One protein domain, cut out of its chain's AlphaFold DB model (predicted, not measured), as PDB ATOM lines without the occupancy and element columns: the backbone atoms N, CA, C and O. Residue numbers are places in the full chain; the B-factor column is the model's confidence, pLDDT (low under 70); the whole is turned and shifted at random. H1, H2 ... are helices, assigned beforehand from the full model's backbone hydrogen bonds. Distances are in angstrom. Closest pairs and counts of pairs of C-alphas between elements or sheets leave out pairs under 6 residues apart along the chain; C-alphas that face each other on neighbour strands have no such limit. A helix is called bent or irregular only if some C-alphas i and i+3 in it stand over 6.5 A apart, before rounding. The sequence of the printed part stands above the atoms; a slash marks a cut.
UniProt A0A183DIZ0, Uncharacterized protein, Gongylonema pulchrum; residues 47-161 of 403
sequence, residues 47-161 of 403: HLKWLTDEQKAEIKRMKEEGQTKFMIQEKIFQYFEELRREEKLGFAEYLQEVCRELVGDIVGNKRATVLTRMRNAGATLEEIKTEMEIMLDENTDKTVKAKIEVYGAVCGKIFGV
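This is residues 47 to 161 of the 403 residues of an uncharacterized protein of Gongylonema pulchrum (UniProt A0A183DIZ0). You will see a flat slab of six helices that alternate in direction: H3, H4, H5 and H6 form a group in two rows, H3 and H4 in one, H6 and H5 in the other. The helical hairpin of H1 and H2 extends the slab to one side, with H1 at its end. The printed part has 115 residues with six named helices, H1 to H6 in chain order, no named strand, and the class is all helix. The whole is compact, with a radius of gyration of the C-alphas of 15.2 A and spans of 41 by 34 by 18 A.

Start with H1, residues 53 to 64, whose residues 59 to 63 touch H2, residues 69 to 82; the closest C-alphas, of Ile 59 and Ile 72, are 6.4 A apart, and this hairpin has a shallow tilt of 17 degrees. H3, residues 85 to 107, is the hub, touching three helices. With residues 100 to 104 it touches H4, residues 109 to 120, closest at C-alphas 104 and 112, 5.3 A, at a steep tilt of 41 degrees, opposite ways, a hairpin. H4 forms another hairpin with H5, residues 125 to 137, where the closest C-alphas, of Leu 115 and Ile 128, are 6.2 A apart. H3 and H5 touch only at their ends, and only just, with 3 pairs of C-alphas within 8 A. H6, residues 142 to 159, touches H3, closest at the C-alphas of Cys 99 and Cys 155, 5.7 A, opposite ways at 29 degrees, a shallow tilt. H2 and H6 only just touch, with 3 pairs of C-alphas within 8 A, closest at Phe 77 and Val 154, 7.2 A. H2 to H6 form an up and down bundle, each helix running against the one before it. Every O i to N i+4 pair is within hydrogen-bond range in H1, H2 and H5, but 15 of 19 are in H3, 6 of 8 in H4 and 12 of 14 in H6.

Find C-alpha 53 at (36.007, 30.817, -46.621); from there H1 runs 16.4 A to residue 64. H2 measures 20.5 A, H4 16.4 A and H5 18.2 A. H3, 29.4 A long, is irregular, with C-alphas 90 and 93 7.2 A apart and a kink of 58 degrees near residue 92. H6, 24.2 A long, is irregular too, with C-alphas 150 and 153 7.1 A apart and a kink of 50 degrees near residue 153; it ends at C-alpha 159, (11.183, 40.240, -44.650).

Look from C-alpha 65 to C-alpha 121, the two farthest apart, 45.0 A. The printed part has no cut, and its links between helices are tight. The mean pLDDT of the printed part is 71.5, and 57 residues are under 70, among them residues 84 to 98 and 142 to 154.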
ATOM      1  N   HIS A  47      27.082  37.887 -54.224       59.88
ATOM      2  CA  HIS A  47      25.874  37.822 -53.403       59.88
ATOM      3  C   HIS A  47      26.085  37.144 -52.041       59.88
ATOM      4  O   HIS A  47      25.415  37.476 -51.064       59.88
ATOM      5  N   LEU A  48      27.043  36.222 -51.961       73.75
ATOM      6  CA  LEU A  48      27.380  35.414 -50.788       73.75
ATOM      7  C   LEU A  48      28.780  35.741 -50.248       73.75
ATOM      8  O   LEU A  48      29.401  34.931 -49.562       73.75
ATOM      9  N   LYS A  49      29.282  36.949 -50.534       78.25
ATOM     10  CA  LYS A  49      30.606  37.416 -50.085       78.25
ATOM     11  C   LYS A  49      30.780  37.443 -48.565       78.25
ATOM     12  O   LYS A  49      31.907  37.499 -48.093       78.25
ATOM     13  N   TRP A  50      29.667  37.434 -47.835       76.00
ATOM     14  CA  TRP A  50      29.591  37.452 -46.378       76.00
ATOM     15  C   TRP A  50      29.835  36.094 -45.730       76.00
ATOM     16  O   TRP A  50      30.094  36.043 -44.532       76.00
ATOM     17  N   LEU A  51      29.759  35.011 -46.507       80.38
ATOM     18  CA  LEU A  51      30.169  33.700 -46.031       80.38
ATOM     19  C   LEU A  51      31.683  33.692 -45.808       80.38
ATOM     20  O   LEU A  51      32.437  34.200 -46.649       80.38
ATOM     21  N   THR A  52      32.125  33.080 -44.712       84.88
ATOM     22  CA  THR A  52      33.552  32.823 -44.490       84.88
ATOM     23  C   THR A  52      34.082  31.826 -45.518       84.88
ATOM     24  O   THR A  52      33.315  31.118 -46.183       84.88
ATOM     25  N   ASP A  53      35.401  31.749 -45.671       85.88
ATOM     26  CA  ASP A  53      36.007  30.817 -46.621       85.88
ATOM     27  C   ASP A  53      35.718  29.356 -46.239       85.88
ATOM     28  O   ASP A  53      35.489  28.521 -47.120       85.88
ATOM     29  N   GLU A  54      35.588  29.058 -44.941       87.44
ATOM     30  CA  GLU A  54      35.134  27.755 -44.449       87.44
ATOM     31  C   GLU A  54      33.676  27.469 -44.843       87.44
ATOM     32  O   GLU A  54      33.370  26.384 -45.341       87.44
ATOM     33  N   GLN A  55      32.777  28.449 -44.689       87.06
ATOM     34  CA  GLN A  55      31.367  28.307 -45.063       87.06
ATOM     35  C   GLN A  55      31.198  28.134 -46.581       87.06
ATOM     36  O   GLN A  55      30.428  27.281 -47.027       87.06
ATOM     37  N   LYS A  56      31.952  28.884 -47.398       86.88
ATOM     38  CA  LYS A  56      31.976  28.723 -48.865       86.88
ATOM     39  C   LYS A  56      32.496  27.347 -49.276       86.88
ATOM     40  O   LYS A  56      31.942  26.736 -50.194       86.88
ATOM     41  N   ALA A  57      33.530  26.845 -48.600       86.81
ATOM     42  CA  ALA A  57      34.056  25.505 -48.836       86.81
ATOM     43  C   ALA A  57      33.014  24.424 -48.506       86.81
ATOM     44  O   ALA A  57      32.846  23.489 -49.283       86.81
ATOM     45  N   GLU A  58      32.257  24.569 -47.416       89.06
ATOM     46  CA  GLU A  58      31.170  23.643 -47.077       89.06
ATOM     47  C   GLU A  58      30.053  23.638 -48.131       89.06
ATOM     48  O   GLU A  58      29.638  22.568 -48.574       89.06
ATOM     49  N   ILE A  59      29.636  24.808 -48.622       88.00
ATOM     50  CA  ILE A  59      28.637  24.909 -49.698       88.00
ATOM     51  C   ILE A  59      29.143  24.279 -51.011       88.00
ATOM     52  O   ILE A  59      28.369  23.638 -51.727       88.00
ATOM     53  N   LYS A  60      30.441  24.409 -51.326       86.56
ATOM     54  CA  LYS A  60      31.072  23.702 -52.457       86.56
ATOM     55  C   LYS A  60      31.005  22.192 -52.290       86.56
ATOM     56  O   LYS A  60      30.528  21.525 -53.206       86.56
ATOM     57  N   ARG A  61      31.391  21.670 -51.119       88.44
ATOM     58  CA  ARG A  61      31.315  20.229 -50.838       88.44
ATOM     59  C   ARG A  61      29.893  19.705 -50.989       88.44
ATOM     60  O   ARG A  61      29.695  18.724 -51.689       88.44
ATOM     61  N   MET A  62      28.892  20.397 -50.437       86.25
ATOM     62  CA  MET A  62      27.486  19.989 -50.576       86.25
ATOM     63  C   MET A  62      27.064  19.882 -52.048       86.25
ATOM     64  O   MET A  62      26.344  18.961 -52.429       86.25
ATOM     65  N   LYS A  63      27.533  20.795 -52.905       83.69
ATOM     66  CA  LYS A  63      27.264  20.741 -54.347       83.69
ATOM     67  C   LYS A  63      27.985  19.578 -55.039       83.69
ATOM     68  O   LYS A  63      27.391  18.942 -55.905       83.69
ATOM     69  N   GLU A  64      29.240  19.320 -54.684       86.12
ATOM     70  CA  GLU A  64      30.053  18.222 -55.233       86.12
ATOM     71  C   GLU A  64      29.531  16.844 -54.805       86.12
ATOM     72  O   GLU A  64      29.502  15.916 -55.609       86.12
ATOM     73  N   GLU A  65      29.017  16.740 -53.581       87.31
ATOM     74  CA  GLU A  65      28.321  15.569 -53.034       87.31
ATOM     75  C   GLU A  65      26.929  15.349 -53.661       87.31
ATOM     76  O   GLU A  65      26.237  14.388 -53.331       87.31
ATOM     77  N   GLY A  66      26.502  16.225 -54.577       82.69
ATOM     78  CA  GLY A  66      25.236  16.103 -55.294       82.69
ATOM     79  C   GLY A  66      24.010  16.490 -54.469       82.69
ATOM     80  O   GLY A  66      22.893  16.113 -54.830       82.69
ATOM     81  N   GLN A  67      24.180  17.243 -53.376       78.00
ATOM     82  CA  GLN A  67      23.039  17.729 -52.611       78.00
ATOM     83  C   GLN A  67      22.161  18.660 -53.452       78.00
ATOM     84  O   GLN A  67      22.614  19.381 -54.347       78.00
ATOM     85  N   THR A  68      20.862  18.635 -53.166       74.88
ATOM     86  CA  THR A  68      19.893  19.426 -53.923       74.88
ATOM     87  C   THR A  68      20.105  20.920 -53.666       74.88
ATOM     88  O   THR A  68      20.536  21.337 -52.590       74.88
ATOM     89  N   LYS A  69      19.737  21.758 -54.647       68.25
ATOM     90  CA  LYS A  69      19.765  23.226 -54.493       68.25
ATOM     91  C   LYS A  69      19.013  23.693 -53.239       68.25
ATOM     92  O   LYS A  69      19.418  24.671 -52.625       68.25
ATOM     93  N   PHE A  70      17.968  22.960 -52.863       65.88
ATOM     94  CA  PHE A  70      17.164  23.187 -51.670       65.88
ATOM     95  C   PHE A  70      17.983  23.066 -50.375       65.88
ATOM     96  O   PHE A  70      18.002  24.007 -49.584       65.88
ATOM     97  N   MET A  71      18.730  21.967 -50.202       69.56
ATOM     98  CA  MET A  71      19.590  21.753 -49.023       69.56
ATOM     99  C   MET A  71      20.703  22.802 -48.941       69.56
ATOM    100  O   MET A  71      21.032  23.310 -47.872       69.56
ATOM    101  N   ILE A  72      21.258  23.178 -50.096       78.62
ATOM    102  CA  ILE A  72      22.282  24.224 -50.184       78.62
ATOM    103  C   ILE A  72      21.711  25.586 -49.753       78.62
ATOM    104  O   ILE A  72      22.349  26.309 -48.992       78.62
ATOM    105  N   GLN A  73      20.505  25.936 -50.209       69.06
ATOM    106  CA  GLN A  73      19.822  27.174 -49.820       69.06
ATOM    107  C   GLN A  73      19.477  27.196 -48.329       69.06
ATOM    108  O   GLN A  73      19.702  28.212 -47.676       69.06
ATOM    109  N   GLU A  74      18.988  26.085 -47.774       71.81
ATOM    110  CA  GLU A  74      18.726  25.942 -46.337       71.81
ATOM    111  C   GLU A  74      19.988  26.222 -45.509       71.81
ATOM    112  O   GLU A  74      19.955  27.025 -44.575       71.81
ATOM    113  N   LYS A  75      21.128  25.645 -45.903       81.38
ATOM    114  CA  LYS A  75      22.400  25.870 -45.212       81.38
ATOM    115  C   LYS A  75      22.869  27.326 -45.283       81.38
ATOM    116  O   LYS A  75      23.342  27.869 -44.288       81.38
ATOM    117  N   ILE A  76      22.694  27.986 -46.430       81.44
ATOM    118  CA  ILE A  76      22.985  29.424 -46.578       81.44
ATOM    119  C   ILE A  76      22.114  30.252 -45.625       81.44
ATOM    120  O   ILE A  76      22.603  31.197 -45.008       81.44
ATOM    121  N   PHE A  77      20.837  29.899 -45.469       74.62
ATOM    122  CA  PHE A  77      19.951  30.600 -44.543       74.62
ATOM    123  C   PHE A  77      20.319  30.379 -43.073       74.62
ATOM    124  O   PHE A  77      20.230  31.326 -42.294       74.62
ATOM    125  N   GLN A  78      20.794  29.189 -42.697       78.12
ATOM    126  CA  GLN A  78      21.305  28.933 -41.344       78.12
ATOM    127  C   GLN A  78      22.482  29.858 -41.007       78.12
ATOM    128  O   GLN A  78      22.444  30.550 -39.993       78.12
ATOM    129  N   TYR A  79      23.464  29.979 -41.910       81.88
ATOM    130  CA  TYR A  79      24.574  30.919 -41.721       81.88
ATOM    131  C   TYR A  79      24.108  32.370 -41.612       81.88
ATOM    132  O   TYR A  79      24.700  33.158 -40.878       81.88
ATOM    133  N   PHE A  80      23.031  32.733 -42.309       75.38
ATOM    134  CA  PHE A  80      22.469  34.072 -42.205       75.38
ATOM    135  C   PHE A  80      21.803  34.308 -40.846       75.38
ATOM    136  O   PHE A  80      21.931  35.398 -40.289       75.38
ATOM    137  N   GLU A  81      21.107  33.316 -40.282       71.06
ATOM    138  CA  GLU A  81      20.498  33.434 -38.953       71.06
ATOM    139  C   GLU A  81      21.543  33.614 -37.840       71.06
ATOM    140  O   GLU A  81      21.259  34.306 -36.858       71.06
ATOM    141  N   GLU A  82      22.755  33.095 -38.025       78.75
ATOM    142  CA  GLU A  82      23.871  33.207 -37.077       78.75
ATOM    143  C   GLU A  82      24.569  34.585 -37.094       78.75
ATOM    144  O   GLU A  82      25.254  34.939 -36.133       78.75
ATOM    145  N   LEU A  83      24.355  35.410 -38.130       72.62
ATOM    146  CA  LEU A  83      24.945  36.754 -38.228       72.62
ATOM    147  C   LEU A  83      24.397  37.736 -37.176       72.62
ATOM    148  O   LEU A  83      23.224  37.678 -36.771       72.62
ATOM    149  N   ARG A  84      25.209  38.731 -36.786       68.50
ATOM    150  CA  ARG A  84      24.750  39.833 -35.922       68.50
ATOM    151  C   ARG A  84      23.754  40.726 -36.662       68.50
ATOM    152  O   ARG A  84      23.744  40.807 -37.888       68.50
ATOM    153  N   ARG A  85      22.909  41.444 -35.911       59.75
ATOM    154  CA  ARG A  85      21.840  42.295 -36.472       59.75
ATOM    155  C   ARG A  85      22.363  43.327 -37.481       59.75
ATOM    156  O   ARG A  85      21.737  43.523 -38.514       59.75
ATOM    157  N   GLU A  86      23.506  43.944 -37.198       58.34
ATOM    158  CA  GLU A  86      24.139  44.941 -38.072       58.34
ATOM    159  C   GLU A  86      24.694  44.322 -39.364       58.34
ATOM    160  O   GLU A  86      24.571  44.909 -40.436       58.34
ATOM    161  N   GLU A  87      25.229  43.101 -39.292       64.81
ATOM    162  CA  GLU A  87      25.751  42.362 -40.448       64.81
ATOM    163  C   GLU A  87      24.608  41.883 -41.353       64.81
ATOM    164  O   GLU A  87      24.703  41.968 -42.576       64.81
ATOM    165  N   LYS A  88      23.473  41.478 -40.762       66.50
ATOM    166  CA  LYS A  88      22.259  41.073 -41.491       66.50
ATOM    167  C   LYS A  88      21.715  42.174 -42.404       66.50
ATOM    168  O   LYS A  88      21.243  41.859 -43.496       66.50
ATOM    169  N   LEU A  89      21.814  43.448 -42.010       58.84
ATOM    170  CA  LEU A  89      21.311  44.584 -42.798       58.84
ATOM    171  C   LEU A  89      21.977  44.698 -44.176       58.84
ATOM    172  O   LEU A  89      21.317  45.052 -45.148       58.84
ATOM    173  N   GLY A  90      23.267  44.364 -44.284       59.91
ATOM    174  CA  GLY A  90      24.007  44.449 -45.546       59.91
ATOM    175  C   GLY A  90      23.645  43.365 -46.569       59.91
ATOM    176  O   GLY A  90      23.928  43.542 -47.755       59.91
ATOM    177  N   PHE A  91      23.030  42.262 -46.125       64.94
ATOM    178  CA  PHE A  91      22.800  41.056 -46.938       64.94
ATOM    179  C   PHE A  91      21.328  40.645 -47.039       64.94
ATOM    180  O   PHE A  91      20.966  39.864 -47.923       64.94
ATOM    181  N   ALA A  92      20.465  41.196 -46.185       64.44
ATOM    182  CA  ALA A  92      19.038  40.910 -46.196       64.44
ATOM    183  C   ALA A  92      18.362  41.313 -47.518       64.44
ATOM    184  O   ALA A  92      17.450  40.618 -47.937       64.44
ATOM    185  N   GLU A  93      18.836  42.330 -48.245       62.31
ATOM    186  CA  GLU A  93      18.286  42.691 -49.566       62.31
ATOM    187  C   GLU A  93      18.377  41.553 -50.586       62.31
ATOM    188  O   GLU A  93      17.408  41.267 -51.287       62.31
ATOM    189  N   TYR A  94      19.524  40.875 -50.653       64.56
ATOM    190  CA  TYR A  94      19.708  39.740 -51.556       64.56
ATOM    191  C   TYR A  94      18.815  38.570 -51.145       64.56
ATOM    192  O   TYR A  94      18.108  38.002 -51.975       64.56
ATOM    193  N   LEU A  95      18.792  38.243 -49.852       68.31
ATOM    194  CA  LEU A  95      17.956  37.154 -49.357       68.31
ATOM    195  C   LEU A  95      16.460  37.461 -49.495       68.31
ATOM    196  O   LEU A  95      15.673  36.547 -49.719       68.31
ATOM    197  N   GLN A  96      16.064  38.734 -49.450       69.81
ATOM    198  CA  GLN A  96      14.704  39.160 -49.765       69.81
ATOM    199  C   GLN A  96      14.351  38.912 -51.231       69.81
ATOM    200  O   GLN A  96      13.218  38.526 -51.498       69.81
ATOM    201  N   GLU A  97      15.266  39.115 -52.183       64.56
ATOM    202  CA  GLU A  97      15.017  38.773 -53.594       64.56
ATOM    203  C   GLU A  97      14.873  37.262 -53.786       64.56
ATOM    204  O   GLU A  97      13.906  36.824 -54.403       64.56
ATOM    205  N   VAL A  98      15.749  36.466 -53.166       68.94
ATOM    206  CA  VAL A  98      15.639  34.996 -53.181       68.94
ATOM    207  C   VAL A  98      14.301  34.546 -52.585       68.94
ATOM    208  O   VAL A  98      13.605  33.712 -53.164       68.94
ATOM    209  N   CYS A  99      13.887  35.142 -51.465       73.44
ATOM    210  CA  CYS A  99      12.580  34.879 -50.878       73.44
ATOM    211  C   CYS A  99      11.430  35.318 -51.797       73.44
ATOM    212  O   CYS A  99      10.434  34.612 -51.879       73.44
ATOM    213  N   ARG A 100      11.537  36.435 -52.530       71.12
ATOM    214  CA  ARG A 100      10.499  36.861 -53.492       71.12
ATOM    215  C   ARG A 100      10.365  35.904 -54.669       71.12
ATOM    216  O   ARG A 100       9.237  35.621 -55.063       71.12
ATOM    217  N   GLU A 101      11.474  35.415 -55.215       69.62
ATOM    218  CA  GLU A 101      11.454  34.401 -56.276       69.62
ATOM    219  C   GLU A 101      10.765  33.127 -55.786       69.62
ATOM    220  O   GLU A 101       9.851  32.627 -56.439       69.62
ATOM    221  N   LEU A 102      11.110  32.676 -54.578       71.38
ATOM    222  CA  LEU A 102      10.475  31.516 -53.963       71.38
ATOM    223  C   LEU A 102       8.969  31.726 -53.741       71.38
ATOM    224  O   LEU A 102       8.176  30.829 -54.018       71.38
ATOM    225  N   VAL A 103       8.553  32.908 -53.279       71.56
ATOM    226  CA  VAL A 103       7.130  33.258 -53.166       71.56
ATOM    227  C   VAL A 103       6.460  33.220 -54.542       71.56
ATOM    228  O   VAL A 103       5.383  32.644 -54.675       71.56
ATOM    229  N   GLY A 104       7.107  33.753 -55.581       74.00
ATOM    230  CA  GLY A 104       6.644  33.668 -56.969       74.00
ATOM    231  C   GLY A 104       6.434  32.233 -57.454       74.00
ATOM    232  O   GLY A 104       5.426  31.961 -58.107       74.00
ATOM    233  N   ASP A 105       7.318  31.311 -57.079       70.00
ATOM    234  CA  ASP A 105       7.195  29.882 -57.394       70.00
ATOM    235  C   ASP A 105       6.084  29.181 -56.594       70.00
ATOM    236  O   ASP A 105       5.462  28.243 -57.093       70.00
ATOM    237  N   ILE A 106       5.830  29.616 -55.355       69.81
ATOM    238  CA  ILE A 106       4.847  29.018 -54.434       69.81
ATOM    239  C   ILE A 106       3.419  29.478 -54.749       69.81
ATOM    240  O   ILE A 106       2.510  28.651 -54.829       69.81
ATOM    241  N   VAL A 107       3.205  30.787 -54.917       70.31
ATOM    242  CA  VAL A 107       1.864  31.374 -55.118       70.31
ATOM    243  C   VAL A 107       1.600  31.773 -56.575       70.31
ATOM    244  O   VAL A 107       0.483  32.137 -56.938       70.31
ATOM    245  N   GLY A 108       2.613  31.714 -57.439       71.38
ATOM    246  CA  GLY A 108       2.558  32.199 -58.815       71.38
ATOM    247  C   GLY A 108       2.864  33.697 -58.924       71.38
ATOM    248  O   GLY A 108       2.316  34.527 -58.196       71.38
ATOM    249  N   ASN A 109       3.678  34.073 -59.918       69.50
ATOM    250  CA  ASN A 109       4.155  35.450 -60.137       69.50
ATOM    251  C   ASN A 109       3.053  36.524 -60.120       69.50
ATOM    252  O   ASN A 109       3.257  37.616 -59.595       69.50
ATOM    253  N   LYS A 110       1.858  36.229 -60.653       68.88
ATOM    254  CA  LYS A 110       0.729  37.175 -60.633       68.88
ATOM    255  C   LYS A 110       0.250  37.469 -59.209       68.88
ATOM    256  O   LYS A 110       0.010  38.632 -58.897       68.88
ATOM    257  N   ARG A 111       0.152  36.454 -58.345       68.75
ATOM    258  CA  ARG A 111      -0.266  36.623 -56.944       68.75
ATOM    259  C   ARG A 111       0.844  37.251 -56.108       68.75
ATOM    260  O   ARG A 111       0.575  38.187 -55.368       68.75
ATOM    261  N   ALA A 112       2.100  36.874 -56.342       72.62
ATOM    262  CA  ALA A 112       3.252  37.508 -55.694       72.62
ATOM    263  C   ALA A 112       3.330  39.029 -55.965       72.62
ATOM    264  O   ALA A 112       3.762  39.806 -55.107       72.62
ATOM    265  N   THR A 113       2.850  39.495 -57.129       72.50
ATOM    266  CA  THR A 113       2.778  40.942 -57.408       72.50
ATOM    267  C   THR A 113       1.774  41.686 -56.522       72.50
ATOM    268  O   THR A 113       1.953  42.884 -56.310       72.50
ATOM    269  N   VAL A 114       0.761  41.012 -55.965       74.44
ATOM    270  CA  VAL A 114      -0.208  41.610 -55.028       74.44
ATOM    271  C   VAL A 114       0.491  42.002 -53.728       74.44
ATOM    272  O   VAL A 114       0.384  43.155 -53.323       74.44
ATOM    273  N   LEU A 115       1.318  41.120 -53.157       71.00
ATOM    274  CA  LEU A 115       2.110  41.414 -51.951       71.00
ATOM    275  C   LEU A 115       3.075  42.587 -52.175       71.00
ATOM    276  O   LEU A 115       3.230  43.464 -51.326       71.00
ATOM    277  N   THR A 116       3.678  42.654 -53.367       65.75
ATOM    278  CA  THR A 116       4.533  43.788 -53.752       65.75
ATOM    279  C   THR A 116       3.737  45.092 -53.831       65.75
ATOM    280  O   THR A 116       4.212  46.130 -53.375       65.75
ATOM    281  N   ARG A 117       2.514  45.056 -54.378       72.00
ATOM    282  CA  ARG A 117       1.624  46.224 -54.443       72.00
ATOM    283  C   ARG A 117       1.154  46.666 -53.064       72.00
ATOM    284  O   ARG A 117       1.175  47.861 -52.815       72.00
ATOM    285  N   MET A 118       0.787  45.736 -52.182       68.94
ATOM    286  CA  MET A 118       0.390  46.039 -50.803       68.94
ATOM    287  C   MET A 118       1.510  46.757 -50.058       68.94
ATOM    288  O   MET A 118       1.301  47.850 -49.539       68.94
ATOM    289  N   ARG A 119       2.734  46.219 -50.116       64.06
ATOM    290  CA  ARG A 119       3.913  46.875 -49.539       64.06
ATOM    291  C   ARG A 119       4.130  48.278 -50.110       64.06
ATOM    292  O   ARG A 119       4.387  49.215 -49.365       64.06
ATOM    293  N   ASN A 120       4.002  48.440 -51.426       54.41
ATOM    294  CA  ASN A 120       4.178  49.741 -52.079       54.41
ATOM    295  C   ASN A 120       3.032  50.728 -51.774       54.41
ATOM    296  O   ASN A 120       3.232  51.936 -51.870       54.41
ATOM    297  N   ALA A 121       1.849  50.226 -51.416       61.88
ATOM    298  CA  ALA A 121       0.704  51.012 -50.965       61.88
ATOM    299  C   ALA A 121       0.779  51.380 -49.470       61.88
ATOM    300  O   ALA A 121      -0.109  52.069 -48.977       61.88
ATOM    301  N   GLY A 122       1.836  50.957 -48.765       61.12
ATOM    302  CA  GLY A 122       2.029  51.240 -47.343       61.12
ATOM    303  C   GLY A 122       1.306  50.274 -46.408       61.12
ATOM    304  O   GLY A 122       1.121  50.615 -45.245       61.12
ATOM    305  N   ALA A 123       0.908  49.092 -46.892       68.38
ATOM    306  CA  ALA A 123       0.348  48.054 -46.035       68.38
ATOM    307  C   ALA A 123       1.346  47.672 -44.933       68.38
ATOM    308  O   ALA A 123       2.552  47.533 -45.171       68.38
ATOM    309  N   THR A 124       0.820  47.493 -43.729       70.38
ATOM    310  CA  THR A 124       1.558  47.020 -42.564       70.38
ATOM    311  C   THR A 124       2.084  45.602 -42.797       70.38
ATOM    312  O   THR A 124       1.549  44.826 -43.593       70.38
ATOM    313  N   LEU A 125       3.149  45.237 -42.079       64.31
ATOM    314  CA  LEU A 125       3.709  43.884 -42.143       64.31
ATOM    315  C   LEU A 125       2.662  42.818 -41.777       64.31
ATOM    316  O   LEU A 125       2.697  41.718 -42.318       64.31
ATOM    317  N   GLU A 126       1.727  43.158 -40.890       69.19
ATOM    318  CA  GLU A 126       0.643  42.281 -40.457       69.19
ATOM    319  C   GLU A 126      -0.374  42.042 -41.580       69.19
ATOM    320  O   GLU A 126      -0.668  40.891 -41.885       69.19
ATOM    321  N   GLU A 127      -0.794  43.088 -42.300       72.44
ATOM    322  CA  GLU A 127      -1.667  42.955 -43.479       72.44
ATOM    323  C   GLU A 127      -1.017  42.120 -44.592       72.44
ATOM    324  O   GLU A 127      -1.666  41.267 -45.199       72.44
ATOM    325  N   ILE A 128       0.280  42.330 -44.850       71.06
ATOM    326  CA  ILE A 128       1.032  41.545 -45.842       71.06
ATOM    327  C   ILE A 128       1.141  40.082 -45.402       71.06
ATOM    328  O   ILE A 128       1.034  39.179 -46.232       71.06
ATOM    329  N   LYS A 129       1.360  39.838 -44.106       70.62
ATOM    330  CA  LYS A 129       1.443  38.490 -43.545       70.62
ATOM    331  C   LYS A 129       0.104  37.761 -43.661       70.62
ATOM    332  O   LYS A 129       0.101  36.621 -44.110       70.62
ATOM    333  N   THR A 130      -1.007  38.418 -43.334       76.62
ATOM    334  CA  THR A 130      -2.353  37.846 -43.476       76.62
ATOM    335  C   THR A 130      -2.666  37.501 -44.929       76.62
ATOM    336  O   THR A 130      -3.118  36.394 -45.210       76.62
ATOM    337  N   GLU A 131      -2.371  38.398 -45.874       78.44
ATOM    338  CA  GLU A 131      -2.577  38.104 -47.297       78.44
ATOM    339  C   GLU A 131      -1.704  36.928 -47.760       78.44
ATOM    340  O   GLU A 131      -2.156  36.065 -48.511       78.44
ATOM    341  N   MET A 132      -0.457  36.858 -47.290       71.31
ATOM    342  CA  MET A 132       0.428  35.737 -47.589       71.31
ATOM    343  C   MET A 132      -0.141  34.421 -47.048       71.31
ATOM    344  O   MET A 132      -0.197  33.451 -47.792       71.31
ATOM    345  N   GLU A 133      -0.613  34.379 -45.802       72.69
ATOM    346  CA  GLU A 133      -1.254  33.193 -45.214       72.69
ATOM    347  C   GLU A 133      -2.457  32.727 -46.051       72.69
ATOM    348  O   GLU A 133      -2.524  31.552 -46.409       72.69
ATOM    349  N   ILE A 134      -3.315  33.651 -46.500       76.75
ATOM    350  CA  ILE A 134      -4.432  33.346 -47.413       76.75
ATOM    351  C   ILE A 134      -3.926  32.734 -48.730       76.75
ATOM    352  O   ILE A 134      -4.462  31.732 -49.207       76.75
ATOM    353  N   MET A 135      -2.868  33.298 -49.327       73.81
ATOM    354  CA  MET A 135      -2.290  32.764 -50.567       73.81
ATOM    355  C   MET A 135      -1.671  31.373 -50.397       73.81
ATOM    356  O   MET A 135      -1.647  30.598 -51.357       73.81
ATOM    357  N   LEU A 136      -1.146  31.069 -49.209       69.00
ATOM    358  CA  LEU A 136      -0.528  29.786 -48.890       69.00
ATOM    359  C   LEU A 136      -1.570  28.706 -48.561       69.00
ATOM    360  O   LEU A 136      -1.395  27.563 -48.987       69.00
ATOM    361  N   ASP A 137      -2.662  29.060 -47.880       70.31
ATOM    362  CA  ASP A 137      -3.739  28.135 -47.491       70.31
ATOM    363  C   ASP A 137      -4.506  27.572 -48.693       70.31
ATOM    364  O   ASP A 137      -4.945  26.417 -48.690       70.31
ATOM    365  N   GLU A 138      -4.613  28.352 -49.767       66.00
ATOM    366  CA  GLU A 138      -5.228  27.913 -51.020       66.00
ATOM    367  C   GLU A 138      -4.364  26.910 -51.806       66.00
ATOM    368  O   GLU A 138      -4.840  26.315 -52.779       66.00
ATOM    369  N   ASN A 139      -3.103  26.692 -51.413       63.78
ATOM    370  CA  ASN A 139      -2.217  25.767 -52.108       63.78
ATOM    371  C   ASN A 139      -2.320  24.335 -51.549       63.78
ATOM    372  O   ASN A 139      -1.912  24.024 -50.427       63.78
ATOM    373  N   THR A 140      -2.838  23.415 -52.364       57.19
ATOM    374  CA  THR A 140      -3.014  22.000 -51.998       57.19
ATOM    375  C   THR A 140      -1.834  21.097 -52.382       57.19
ATOM    376  O   THR A 140      -1.881  19.895 -52.107       57.19
ATOM    377  N   ASP A 141      -0.779  21.624 -53.012       71.00
ATOM    378  CA  ASP A 141       0.365  20.833 -53.477       71.00
ATOM    379  C   ASP A 141       1.314  20.471 -52.318       71.00
ATOM    380  O   ASP A 141       1.857  21.331 -51.622       71.00
ATOM    381  N   LYS A 142       1.553  19.167 -52.124       66.88
ATOM    382  CA  LYS A 142       2.437  18.636 -51.070       66.88
ATOM    383  C   LYS A 142       3.884  19.127 -51.196       66.88
ATOM    384  O   LYS A 142       4.540  19.335 -50.180       66.88
ATOM    385  N   THR A 143       4.381  19.320 -52.416       65.81
ATOM    386  CA  THR A 143       5.740  19.824 -52.669       65.81
ATOM    387  C   THR A 143       5.859  21.305 -52.328       65.81
ATOM    388  O   THR A 143       6.895  21.747 -51.833       65.81
ATOM    389  N   VAL A 144       4.782  22.064 -52.528       65.12
ATOM    390  CA  VAL A 144       4.718  23.476 -52.155       65.12
ATOM    391  C   VAL A 144       4.590  23.630 -50.641       65.12
ATOM    392  O   VAL A 144       5.316  24.431 -50.059       65.12
ATOM    393  N   LYS A 145       3.781  22.797 -49.977       68.25
ATOM    394  CA  LYS A 145       3.694  22.761 -48.506       68.25
ATOM    395  C   LYS A 145       5.042  22.487 -47.839       68.25
ATOM    396  O   LYS A 145       5.395  23.197 -46.906       68.25
ATOM    397  N   ALA A 146       5.836  21.558 -48.373       68.06
ATOM    398  CA  ALA A 146       7.189  21.306 -47.873       68.06
ATOM    399  C   ALA A 146       8.119  22.531 -48.027       68.06
ATOM    400  O   ALA A 146       8.900  22.836 -47.129       68.06
ATOM    401  N   LYS A 147       8.018  23.283 -49.136       65.94
ATOM    402  CA  LYS A 147       8.776  24.537 -49.317       65.94
ATOM    403  C   LYS A 147       8.336  25.627 -48.336       65.94
ATOM    404  O   LYS A 147       9.180  26.370 -47.845       65.94
ATOM    405  N   ILE A 148       7.036  25.728 -48.056       66.88
ATOM    406  CA  ILE A 148       6.478  26.682 -47.088       66.88
ATOM    407  C   ILE A 148       6.947  26.348 -45.671       66.88
ATOM    408  O   ILE A 148       7.342  27.248 -44.939       66.88
ATOM    409  N   GLU A 149       6.943  25.072 -45.294       66.38
ATOM    410  CA  GLU A 149       7.385  24.623 -43.972       66.38
ATOM    411  C   GLU A 149       8.864  24.954 -43.724       66.38
ATOM    412  O   GLU A 149       9.212  25.475 -42.667       66.38
ATOM    413  N   VAL A 150       9.719  24.743 -44.729       65.19
ATOM    414  CA  VAL A 150      11.164  24.980 -44.594       65.19
ATOM    415  C   VAL A 150      11.535  26.459 -44.707       65.19
ATOM    416  O   VAL A 150      12.343  26.956 -43.925       65.19
ATOM    417  N   TYR A 151      10.941  27.205 -45.641       65.19
ATOM    418  CA  TYR A 151      11.354  28.589 -45.904       65.19
ATOM    419  C   TYR A 151      10.413  29.651 -45.343       65.19
ATOM    420  O   TYR A 151      10.809  30.810 -45.264       65.19
ATOM    421  N   GLY A 152       9.188  29.310 -44.944       66.25
ATOM    422  CA  GLY A 152       8.188  30.284 -44.500       66.25
ATOM    423  C   GLY A 152       8.647  31.070 -43.274       66.25
ATOM    424  O   GLY A 152       8.611  32.301 -43.274       66.25
ATOM    425  N   ALA A 153       9.173  30.374 -42.263       66.38
ATOM    426  CA  ALA A 153       9.714  31.010 -41.062       66.38
ATOM    427  C   ALA A 153      10.962  31.858 -41.367       66.38
ATOM    428  O   ALA A 153      11.103  32.974 -40.866       66.38
ATOM    429  N   VAL A 154      11.845  31.346 -42.226       66.19
ATOM    430  CA  VAL A 154      13.108  31.991 -42.607       66.19
ATOM    431  C   VAL A 154      12.852  33.257 -43.430       66.19
ATOM    432  O   VAL A 154      13.335  34.336 -43.086       66.19
ATOM    433  N   CYS A 155      12.025  33.168 -44.471       71.12
ATOM    434  CA  CYS A 155      11.645  34.305 -45.300       71.12
ATOM    435  C   CYS A 155      10.805  35.323 -44.528       71.12
ATOM    436  O   CYS A 155      11.014  36.519 -44.706       71.12
ATOM    437  N   GLY A 156       9.934  34.885 -43.613       69.81
ATOM    438  CA  GLY A 156       9.227  35.784 -42.698       69.81
ATOM    439  C   GLY A 156      10.189  36.629 -41.855       69.81
ATOM    440  O   GLY A 156      10.040  37.848 -41.788       69.81
ATOM    441  N   LYS A 157      11.236  36.012 -41.288       68.44
ATOM    442  CA  LYS A 157      12.291  36.741 -40.567       68.44
ATOM    443  C   LYS A 157      13.080  37.678 -41.488       68.44
ATOM    444  O   LYS A 157      13.315  38.814 -41.101       68.44
ATOM    445  N   ILE A 158      13.457  37.244 -42.695       69.50
ATOM    446  CA  ILE A 158      14.203  38.053 -43.683       69.50
ATOM    447  C   ILE A 158      13.394  39.274 -44.155       69.50
ATOM    448  O   ILE A 158      13.952  40.361 -44.321       69.50
ATOM    449  N   PHE A 159      12.082  39.124 -44.345       68.31
ATOM    450  CA  PHE A 159      11.183  40.240 -44.650       68.31
ATOM    451  C   PHE A 159      10.940  41.150 -43.440       68.31
ATOM    452  O   PHE A 159      10.705  42.338 -43.631       68.31
ATOM    453  N   GLY A 160      11.032  40.618 -42.218       60.91
ATOM    454  CA  GLY A 160      10.961  41.382 -40.968       60.91
ATOM    455  C   GLY A 160      12.271  42.069 -40.551       60.91
ATOM    456  O   GLY A 160      12.276  42.820 -39.577       60.91
ATOM    457  N   VAL A 161      13.389  41.832 -41.251       55.28
ATOM    458  CA  VAL A 161      14.598  42.652 -41.091       55.28
ATOM    459  C   VAL A 161      14.345  43.980 -41.797       55.28
ATOM    460  O   VAL A 161      14.269  44.016 -43.026       55.28
TER     461      VAL A 161